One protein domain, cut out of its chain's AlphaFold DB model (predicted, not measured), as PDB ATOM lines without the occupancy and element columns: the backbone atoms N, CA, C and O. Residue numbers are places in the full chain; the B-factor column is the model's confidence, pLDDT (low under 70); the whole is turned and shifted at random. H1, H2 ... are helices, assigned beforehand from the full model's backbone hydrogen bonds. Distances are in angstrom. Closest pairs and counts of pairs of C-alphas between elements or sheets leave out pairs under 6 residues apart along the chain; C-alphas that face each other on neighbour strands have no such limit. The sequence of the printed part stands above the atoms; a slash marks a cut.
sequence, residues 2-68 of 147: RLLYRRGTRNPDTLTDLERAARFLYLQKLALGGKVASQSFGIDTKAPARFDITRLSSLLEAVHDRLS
ATOM      1  N   ARG A   2      28.372  22.057  29.994       28.89
ATOM      2  CA  ARG A   2      28.135  21.760  31.430       28.89
ATOM      3  C   ARG A   2      29.386  21.699  32.336       28.89
ATOM      4  O   ARG A   2      29.268  21.933  33.533       28.89
ATOM      5  N   LEU A   3      30.574  21.414  31.787       34.84
ATOM      6  CA  LEU A   3      31.836  21.342  32.552       34.84
ATOM      7  C   LEU A   3      32.514  22.712  32.756       34.84
ATOM      8  O   LEU A   3      33.161  22.918  33.779       34.84
ATOM      9  N   LEU A   4      32.304  23.661  31.835       44.41
ATOM     10  CA  LEU A   4      32.842  25.029  31.912       44.41
ATOM     11  C   LEU A   4      32.241  25.816  33.089       44.41
ATOM     12  O   LEU A   4      32.947  26.532  33.791       44.41
ATOM     13  N   TYR A   5      30.949  25.618  33.357       44.06
ATOM     14  CA  TYR A   5      30.217  26.346  34.397       44.06
ATOM     15  C   TYR A   5      30.574  25.891  35.825       44.06
ATOM     16  O   TYR A   5      30.557  26.687  36.756       44.06
ATOM     17  N   ARG A   6      30.952  24.618  36.021       42.34
ATOM     18  CA  ARG A   6      31.143  24.026  37.361       42.34
ATOM     19  C   ARG A   6      32.465  24.421  38.040       42.34
ATOM     20  O   ARG A   6      32.552  24.374  39.263       42.34
ATOM     21  N   ARG A   7      33.498  24.809  37.279       47.12
ATOM     22  CA  ARG A   7      34.775  25.298  37.847       47.12
ATOM     23  C   ARG A   7      34.772  26.799  38.135       47.12
ATOM     24  O   ARG A   7      35.508  27.219  39.016       47.12
ATOM     25  N   GLY A   8      33.937  27.586  37.454       52.91
ATOM     26  CA  GLY A   8      33.776  29.020  37.722       52.91
ATOM     27  C   GLY A   8      32.982  29.335  38.997       52.91
ATOM     28  O   GLY A   8      33.168  30.403  39.565       52.91
ATOM     29  N   THR A   9      32.151  28.403  39.474       56.03
ATOM     30  CA  THR A   9      31.209  28.605  40.593       56.03
ATOM     31  C   THR A   9      31.615  27.930  41.903       56.03
ATOM     32  O   THR A   9      30.939  28.093  42.914       56.03
ATOM     33  N   ARG A  10      32.709  27.157  41.918       65.69
ATOM     34  CA  ARG A  10      33.206  26.533  43.150       65.69
ATOM     35  C   ARG A  10      33.822  27.614  44.043       65.69
ATOM     36  O   ARG A  10      34.591  28.434  43.534       65.69
ATOM     37  N   ASN A  11      33.488  27.615  45.335       75.06
ATOM     38  CA  ASN A  11      34.079  28.549  46.292       75.06
ATOM     39  C   ASN A  11      35.621  28.408  46.237       75.06
ATOM     40  O   ASN A  11      36.109  27.293  46.415       75.06
ATOM     41  N   PRO A  12      36.389  29.464  45.903       76.69
ATOM     42  CA  PRO A  12      37.850  29.391  45.876       76.69
ATOM     43  C   PRO A  12      38.457  29.018  47.234       76.69
ATOM     44  O   PRO A  12      39.508  28.383  47.245       76.69
ATOM     45  N   ASP A  13      37.779  29.321  48.341       81.88
ATOM     46  CA  ASP A  13      38.265  29.042  49.698       81.88
ATOM     47  C   ASP A  13      38.336  27.541  50.010       81.88
ATOM     48  O   ASP A  13      39.023  27.127  50.937       81.88
ATOM     49  N   THR A  14      37.648  26.702  49.229       86.69
ATOM     50  CA  THR A  14      37.680  25.239  49.390       86.69
ATOM     51  C   THR A  14      38.715  24.552  48.501       86.69
ATOM     52  O   THR A  14      38.787  23.325  48.484       86.69
ATOM     53  N   LEU A  15      39.492  25.321  47.736       86.94
ATOM     54  CA  LEU A  15      40.518  24.816  46.828       86.94
ATOM     55  C   LEU A  15      41.904  24.975  47.442       86.94
ATOM     56  O   LEU A  15      42.178  25.968  48.109       86.94
ATOM     57  N   THR A  16      42.804  24.051  47.129       91.56
ATOM     58  CA  THR A  16      44.240  24.232  47.372       91.56
ATOM     59  C   THR A  16      44.811  25.350  46.499       91.56
ATOM     60  O   THR A  16      44.255  25.705  45.455       91.56
ATOM     61  N   ASP A  17      45.969  25.883  46.881       88.69
ATOM     62  CA  ASP A  17      46.680  26.914  46.120       88.69
ATOM     63  C   ASP A  17      46.977  26.460  44.684       88.69
ATOM     64  O   ASP A  17      46.774  27.221  43.736       88.69
ATOM     65  N   LEU A  18      47.361  25.190  44.510       89.12
ATOM     66  CA  LEU A  18      47.606  24.595  43.198       89.12
ATOM     67  C   LEU A  18      46.329  24.551  42.347       89.12
ATOM     68  O   LEU A  18      46.349  24.906  41.169       89.12
ATOM     69  N   GLU A  19      45.199  24.159  42.935       88.12
ATOM     70  CA  GLU A  19      43.914  24.143  42.235       88.12
ATOM     71  C   GLU A  19      43.436  25.555  41.881       88.12
ATOM     72  O   GLU A  19      42.890  25.757  40.791       88.12
ATOM     73  N   ARG A  20      43.665  26.545  42.756       87.12
ATOM     74  CA  ARG A  20      43.385  27.957  42.459       87.12
ATOM     75  C   ARG A  20      44.272  28.476  41.330       87.12
ATOM     76  O   ARG A  20      43.746  29.110  40.418       87.12
ATOM     77  N   ALA A  21      45.565  28.158  41.331       88.62
ATOM     78  CA  ALA A  21      46.497  28.543  40.270       88.62
ATOM     79  C   ALA A  21      46.123  27.909  38.920       88.62
ATOM     80  O   ALA A  21      46.013  28.606  37.908       88.62
ATOM     81  N   ALA A  22      45.828  26.605  38.902       87.81
ATOM     82  CA  ALA A  22      45.372  25.907  37.701       87.81
ATOM     83  C   ALA A  22      44.045  26.482  37.176       87.81
ATOM     84  O   ALA A  22      43.871  26.674  35.970       87.81
ATOM     85  N   ARG A  23      43.109  26.805  38.080       86.12
ATOM     86  CA  ARG A  23      41.849  27.474  37.736       86.12
ATOM     87  C   ARG A  23      42.089  28.867  37.156       86.12
ATOM     88  O   ARG A  23      41.474  29.189  36.143       86.12
ATOM     89  N   PHE A  24      42.963  29.670  37.759       85.31
ATOM     90  CA  PHE A  24      43.311  31.004  37.269       85.31
ATOM     91  C   PHE A  24      43.885  30.938  35.852       85.31
ATOM     92  O   PHE A  24      43.380  31.612  34.956       85.31
ATOM     93  N   LEU A  25      44.864  30.061  35.619       86.00
ATOM     94  CA  LEU A  25      45.480  29.872  34.306       86.00
ATOM     95  C   LEU A  25      44.455  29.466  33.239       86.00
ATOM     96  O   LEU A  25      44.449  30.014  32.134       86.00
ATOM     97  N   TYR A  26      43.565  28.535  33.583       85.50
ATOM     98  CA  TYR A  26      42.490  28.088  32.703       85.50
ATOM     99  C   TYR A  26      41.541  29.232  32.324       85.50
ATOM    100  O   TYR A  26      41.272  29.449  31.144       85.50
ATOM    101  N   LEU A  27      41.064  29.990  33.314       83.25
ATOM    102  CA  LEU A  27      40.154  31.111  33.089       83.25
ATOM    103  C   LEU A  27      40.822  32.233  32.282       83.25
ATOM    104  O   LEU A  27      40.235  32.716  31.317       83.25
ATOM    105  N   GLN A  28      42.072  32.581  32.596       82.81
ATOM    106  CA  GLN A  28      42.809  33.639  31.900       82.81
ATOM    107  C   GLN A  28      43.072  33.328  30.426       82.81
ATOM    108  O   GLN A  28      42.966  34.217  29.583       82.81
ATOM    109  N   LYS A  29      43.376  32.072  30.078       82.12
ATOM    110  CA  LYS A  29      43.568  31.668  28.674       82.12
ATOM    111  C   LYS A  29      42.271  31.731  27.861       82.12
ATOM    112  O   LYS A  29      42.315  32.010  26.660       82.12
ATOM    113  N   LEU A  30      41.134  31.484  28.510       81.56
ATOM    114  CA  LEU A  30      39.812  31.500  27.884       81.56
ATOM    115  C   LEU A  30      39.158  32.887  27.873       81.56
ATOM    116  O   LEU A  30      38.234  33.109  27.091       81.56
ATOM    117  N   ALA A  31      39.621  33.817  28.705       78.88
ATOM    118  CA  ALA A  31      39.095  35.172  28.767       78.88
ATOM    119  C   ALA A  31      39.495  36.004  27.536       78.88
ATOM    120  O   ALA A  31      40.656  36.036  27.116       78.88
ATOM    121  N   LEU A  32      38.532  36.744  26.982       66.88
ATOM    122  CA  LEU A  32      38.777  37.747  25.950       66.88
ATOM    123  C   LEU A  32      39.674  38.860  26.514       66.88
ATOM    124  O   LEU A  32      39.319  39.526  27.488       66.88
ATOM    125  N   GLY A  33      40.845  39.051  25.905       66.75
ATOM    126  CA  GLY A  33      41.830  40.044  26.344       66.75
ATOM    127  C   GLY A  33      42.485  39.745  27.697       66.75
ATOM    128  O   GLY A  33      43.092  40.644  28.263       66.75
ATOM    129  N   GLY A  34      42.348  38.526  28.241       60.34
ATOM    130  CA  GLY A  34      43.003  38.134  29.498       60.34
ATOM    131  C   GLY A  34      42.575  38.948  30.725       60.34
ATOM    132  O   GLY A  34      43.321  39.027  31.702       60.34
ATOM    133  N   LYS A  35      41.399  39.588  30.673       64.06
ATOM    134  CA  LYS A  35      40.892  40.431  31.763       64.06
ATOM    135  C   LYS A  35      40.738  39.605  33.038       64.06
ATOM    136  O   LYS A  35      40.148  38.534  33.008       64.06
ATOM    137  N   VAL A  36      41.222  40.119  34.164       60.22
ATOM    138  CA  VAL A  36      41.103  39.440  35.469       60.22
ATOM    139  C   VAL A  36      39.707  39.650  36.078       60.22
ATOM    140  O   VAL A  36      39.187  38.767  36.753       60.22
ATOM    141  N   ALA A  37      39.061  40.782  35.778       60.00
ATOM    142  CA  ALA A  37      37.696  41.111  36.191       60.00
ATOM    143  C   ALA A  37      36.738  41.170  34.985       60.00
ATOM    144  O   ALA A  37      37.131  41.564  33.886       60.00
ATOM    145  N   SER A  38      35.471  40.789  35.194       61.03
ATOM    146  CA  SER A  38      34.421  40.769  34.155       61.03
ATOM    147  C   SER A  38      34.804  39.950  32.911       61.03
ATOM    148  O   SER A  38      34.652  40.393  31.769       61.03
ATOM    149  N   GLN A  39      35.329  38.742  33.140       64.50
ATOM    150  CA  GLN A  39      35.758  37.817  32.092       64.50
ATOM    151  C   GLN A  39      34.596  37.428  31.173       64.50
ATOM    152  O   GLN A  39      33.600  36.858  31.611       64.50
ATOM    153  N   SER A  40      34.759  37.691  29.879       68.69
ATOM    154  CA  SER A  40      33.917  37.132  28.819       68.69
ATOM    155  C   SER A  40      34.700  36.053  28.084       68.69
ATOM    156  O   SER A  40      35.906  36.203  27.881       68.69
ATOM    157  N   PHE A  41      34.039  34.968  27.689       72.38
ATOM    158  CA  PHE A  41      34.689  33.896  26.939       72.38
ATOM    159  C   PHE A  41      35.127  34.407  25.558       72.38
ATOM    160  O   PHE A  41      34.311  34.923  24.795       72.38
ATOM    161  N   GLY A  42      36.417  34.291  25.246       68.06
ATOM    162  CA  GLY A  42      36.980  34.721  23.970       68.06
ATOM    163  C   GLY A  42      36.759  33.673  22.885       68.06
ATOM    164  O   GLY A  42      37.329  32.585  22.957       68.06
ATOM    165  N   ILE A  43      35.969  34.015  21.868       72.50
ATOM    166  CA  ILE A  43      35.768  33.197  20.665       72.50
ATOM    167  C   ILE A  43      36.531  33.842  19.513       72.50
ATOM    168  O   ILE A  43      36.392  35.038  19.271       72.50
ATOM    169  N   ASP A  44      37.309  33.036  18.797       75.75
ATOM    170  CA  ASP A  44      37.921  33.403  17.525       75.75
ATOM    171  C   ASP A  44      37.475  32.376  16.483       75.75
ATOM    172  O   ASP A  44      37.715  31.182  16.642       75.75
ATOM    173  N   THR A  45      36.770  32.825  15.445       78.62
ATOM    174  CA  THR A  45      36.245  31.949  14.388       78.62
ATOM    175  C   THR A  45      37.315  31.523  13.382       78.62
ATOM    176  O   THR A  45      37.053  30.650  12.557       78.62
ATOM    177  N   LYS A  46      38.509  32.124  13.437       83.94
ATOM    178  CA  LYS A  46      39.631  31.871  12.522       83.94
ATOM    179  C   LYS A  46      40.796  31.133  13.186       83.94
ATOM    180  O   LYS A  46      41.743  30.768  12.494       83.94
ATOM    181  N   ALA A  47      40.743  30.905  14.499       76.12
ATOM    182  CA  ALA A  47      41.812  30.276  15.266       76.12
ATOM    183  C   ALA A  47      41.316  29.044  16.048       76.12
ATOM    184  O   ALA A  47      40.130  28.948  16.373       76.12
ATOM    185  N   PRO A  48      42.210  28.091  16.376       75.00
ATOM    186  CA  PRO A  48      41.865  26.964  17.238       75.00
ATOM    187  C   PRO A  48      41.518  27.417  18.665       75.00
ATOM    188  O   PRO A  48      41.781  28.553  19.071       75.00
ATOM    189  N   ALA A  49      40.942  26.503  19.453       77.56
ATOM    190  CA  ALA A  49      40.583  26.766  20.843       77.56
ATOM    191  C   ALA A  49      41.775  27.324  21.645       77.56
ATOM    192  O   ALA A  49      42.895  26.825  21.567       77.56
ATOM    193  N   ARG A  50      41.517  28.354  22.460       72.44
ATOM    194  CA  ARG A  50      42.563  29.122  23.166       72.44
ATOM    195  C   ARG A  50      43.265  28.359  24.293       72.44
ATOM    196  O   ARG A  50      44.276  28.830  24.813       72.44
ATOM    197  N   PHE A  51      42.726  27.208  24.690       79.75
ATOM    198  CA  PHE A  51      43.298  26.348  25.716       79.75
ATOM    199  C   PHE A  51      43.605  24.973  25.127       79.75
ATOM    200  O   PHE A  51      42.696  24.188  24.863       79.75
ATOM    201  N   ASP A  52      44.893  24.703  24.950       81.50
ATOM    202  CA  ASP A  52      45.429  23.436  24.466       81.50
ATOM    203  C   ASP A  52      46.389  22.885  25.523       81.50
ATOM    204  O   ASP A  52      47.417  23.495  25.824       81.50
ATOM    205  N   ILE A  53      46.028  21.743  26.109       81.94
ATOM    206  CA  ILE A  53      46.810  21.112  27.174       81.94
ATOM    207  C   ILE A  53      48.150  20.577  26.660       81.94
ATOM    208  O   ILE A  53      49.120  20.568  27.408       81.94
ATOM    209  N   THR A  54      48.230  20.193  25.382       83.75
ATOM    210  CA  THR A  54      49.456  19.636  24.791       83.75
ATOM    211  C   THR A  54      50.557  20.688  24.681       83.75
ATOM    212  O   THR A  54      51.733  20.378  24.833       83.75
ATOM    213  N   ARG A  55      50.174  21.958  24.506       83.25
ATOM    214  CA  ARG A  55      51.089  23.111  24.487       83.25
ATOM    215  C   ARG A  55      51.386  23.666  25.876       83.25
ATOM    216  O   ARG A  55      52.277  24.501  26.027       83.25
ATOM    217  N   LEU A  56      50.612  23.257  26.881       85.88
ATOM    218  CA  LEU A  56      50.713  23.815  28.221       85.88
ATOM    219  C   LEU A  56      52.013  23.401  28.909       85.88
ATOM    220  O   LEU A  56      52.622  24.244  29.556       85.88
ATOM    221  N   SER A  57      52.452  22.152  28.728       87.56
ATOM    222  CA  SER A  57      53.690  21.647  29.333       87.56
ATOM    223  C   SER A  57      54.901  22.479  28.913       87.56
ATOM    224  O   SER A  57      55.561  23.058  29.767       87.56
ATOM    225  N   SER A  58      55.105  22.667  27.606       89.50
ATOM    226  CA  SER A  58      56.229  23.456  27.084       89.50
ATOM    227  C   SER A  58      56.165  24.930  27.496       89.50
ATOM    228  O   SER A  58      57.192  25.565  27.718       89.50
ATOM    229  N   LEU A  59      54.959  25.498  27.634       88.69
ATOM    230  CA  LEU A  59      54.797  26.854  28.161       88.69
ATOM    231  C   LEU A  59      55.185  26.937  29.643       88.69
ATOM    232  O   LEU A  59      55.817  27.910  30.046       88.69
ATOM    233  N   LEU A  60      54.796  25.950  30.453       90.50
ATOM    234  CA  LEU A  60      55.133  25.909  31.875       90.50
ATOM    235  C   LEU A  60      56.629  25.677  32.099       90.50
ATOM    236  O   LEU A  60      57.192  26.326  32.973       90.50
ATOM    237  N   GLU A  61      57.272  24.835  31.291       93.06
ATOM    238  CA  GLU A  61      58.729  24.637  31.296       93.06
ATOM    239  C   GLU A  61      59.462  25.948  30.992       93.06
ATOM    240  O   GLU A  61      60.279  26.399  31.791       93.06
ATOM    241  N   ALA A  62      59.085  26.649  29.918       94.25
ATOM    242  CA  ALA A  62      59.704  27.929  29.574       94.25
ATOM    243  C   ALA A  62      59.517  29.003  30.665       94.25
ATOM    244  O   ALA A  62      60.405  29.823  30.909       94.25
ATOM    245  N   VAL A  63      58.352  29.022  31.327       92.56
ATOM    246  CA  VAL A  63      58.094  29.923  32.463       92.56
ATOM    247  C   VAL A  63      58.930  29.524  33.678       92.56
ATOM    248  O   VAL A  63      59.481  30.406  34.333       92.56
ATOM    249  N   HIS A  64      59.035  28.227  33.970       93.06
ATOM    250  CA  HIS A  64      59.854  27.707  35.060       93.06
ATOM    251  C   HIS A  64      61.319  28.105  34.885       93.06
ATOM    252  O   HIS A  64      61.887  28.700  35.796       93.06
ATOM    253  N   ASP A  65      61.891  27.880  33.702       95.75
ATOM    254  CA  ASP A  65      63.279  28.231  33.406       95.75
ATOM    255  C   ASP A  65      63.523  29.735  33.557       95.75
ATOM    256  O   ASP A  65      64.499  30.157  34.175       95.75
ATOM    257  N   ARG A  66      62.599  30.565  33.054       95.69
ATOM    258  CA  ARG A  66      62.698  32.029  33.156       95.69
ATOM    259  C   ARG A  66      62.607  32.537  34.596       95.69
ATOM    260  O   ARG A  66      63.228  33.548  34.915       95.69
ATOM    261  N   LEU A  67      61.780  31.908  35.428       94.69
ATOM    262  CA  LEU A  67      61.571  32.302  36.825       94.69
ATOM    263  C   LEU A  67      62.504  31.560  37.792       94.69
ATOM    264  O   LEU A  67      62.458  31.807  38.998       94.69
ATOM    265  N   SER A  68      63.361  30.677  37.283       95.75
ATOM    266  CA  SER A  68      64.351  29.981  38.091       95.75
ATOM    267  C   SER A  68      65.336  30.982  38.699       95.75
ATOM    268  O   SER A  68      65.866  31.858  38.018       95.75
TER     269      SER A  68
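This is residues 2 to 68 of the 147 residues of an uncharacterized protein of Bosea caraganae (UniProt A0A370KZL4). The longest helix, H2, has the short H1 near it, crosswise at a steep tilt, closest at Arg 23 of H2; after Leu 30, the last residue of H2, a wide loop, residues 31 to 55, swings out and folds back, and residues 54 to 68, with H3, stick out as an arm. The 67 printed residues hold H1, H2 and H3 in that order, all helix, with under half of them in named elements. The whole is only just loose, close to compact, with a radius of gyration of the C-alphas of 13.4 A and spans of 37 by 34 by 21 A.

H2, residues 17 to 30, is close to but not clearly touching H1, residues 2 to 8; their closest C-alphas, of Arg 23 and Arg 7, are 7.4 A apart. They run opposite ways at a steep tilt of 60 degrees. H3, residues 56 to 67, is apart from both. Every O i to N i+4 pair is within hydrogen-bond range in H2 and H3; in H1 0 of 3 are, and 0 of 4 O i to N i+3 pairs.

H2 spans 20.0 A from C-alpha 17 at (46.680, 26.914, 46.120), H3 16.2 A to C-alpha 67 at (61.571, 32.302, 36.825), and H1 11.1 A.

The C-alphas of Arg 2 and Ser 68, the two farthest apart, are 37.7 A apart. The printed part has no cut. The link from H2 to H3 is long, 25 residues. The pLDDT is under 70 at residues 2 to 10, 32 to 40 and 42.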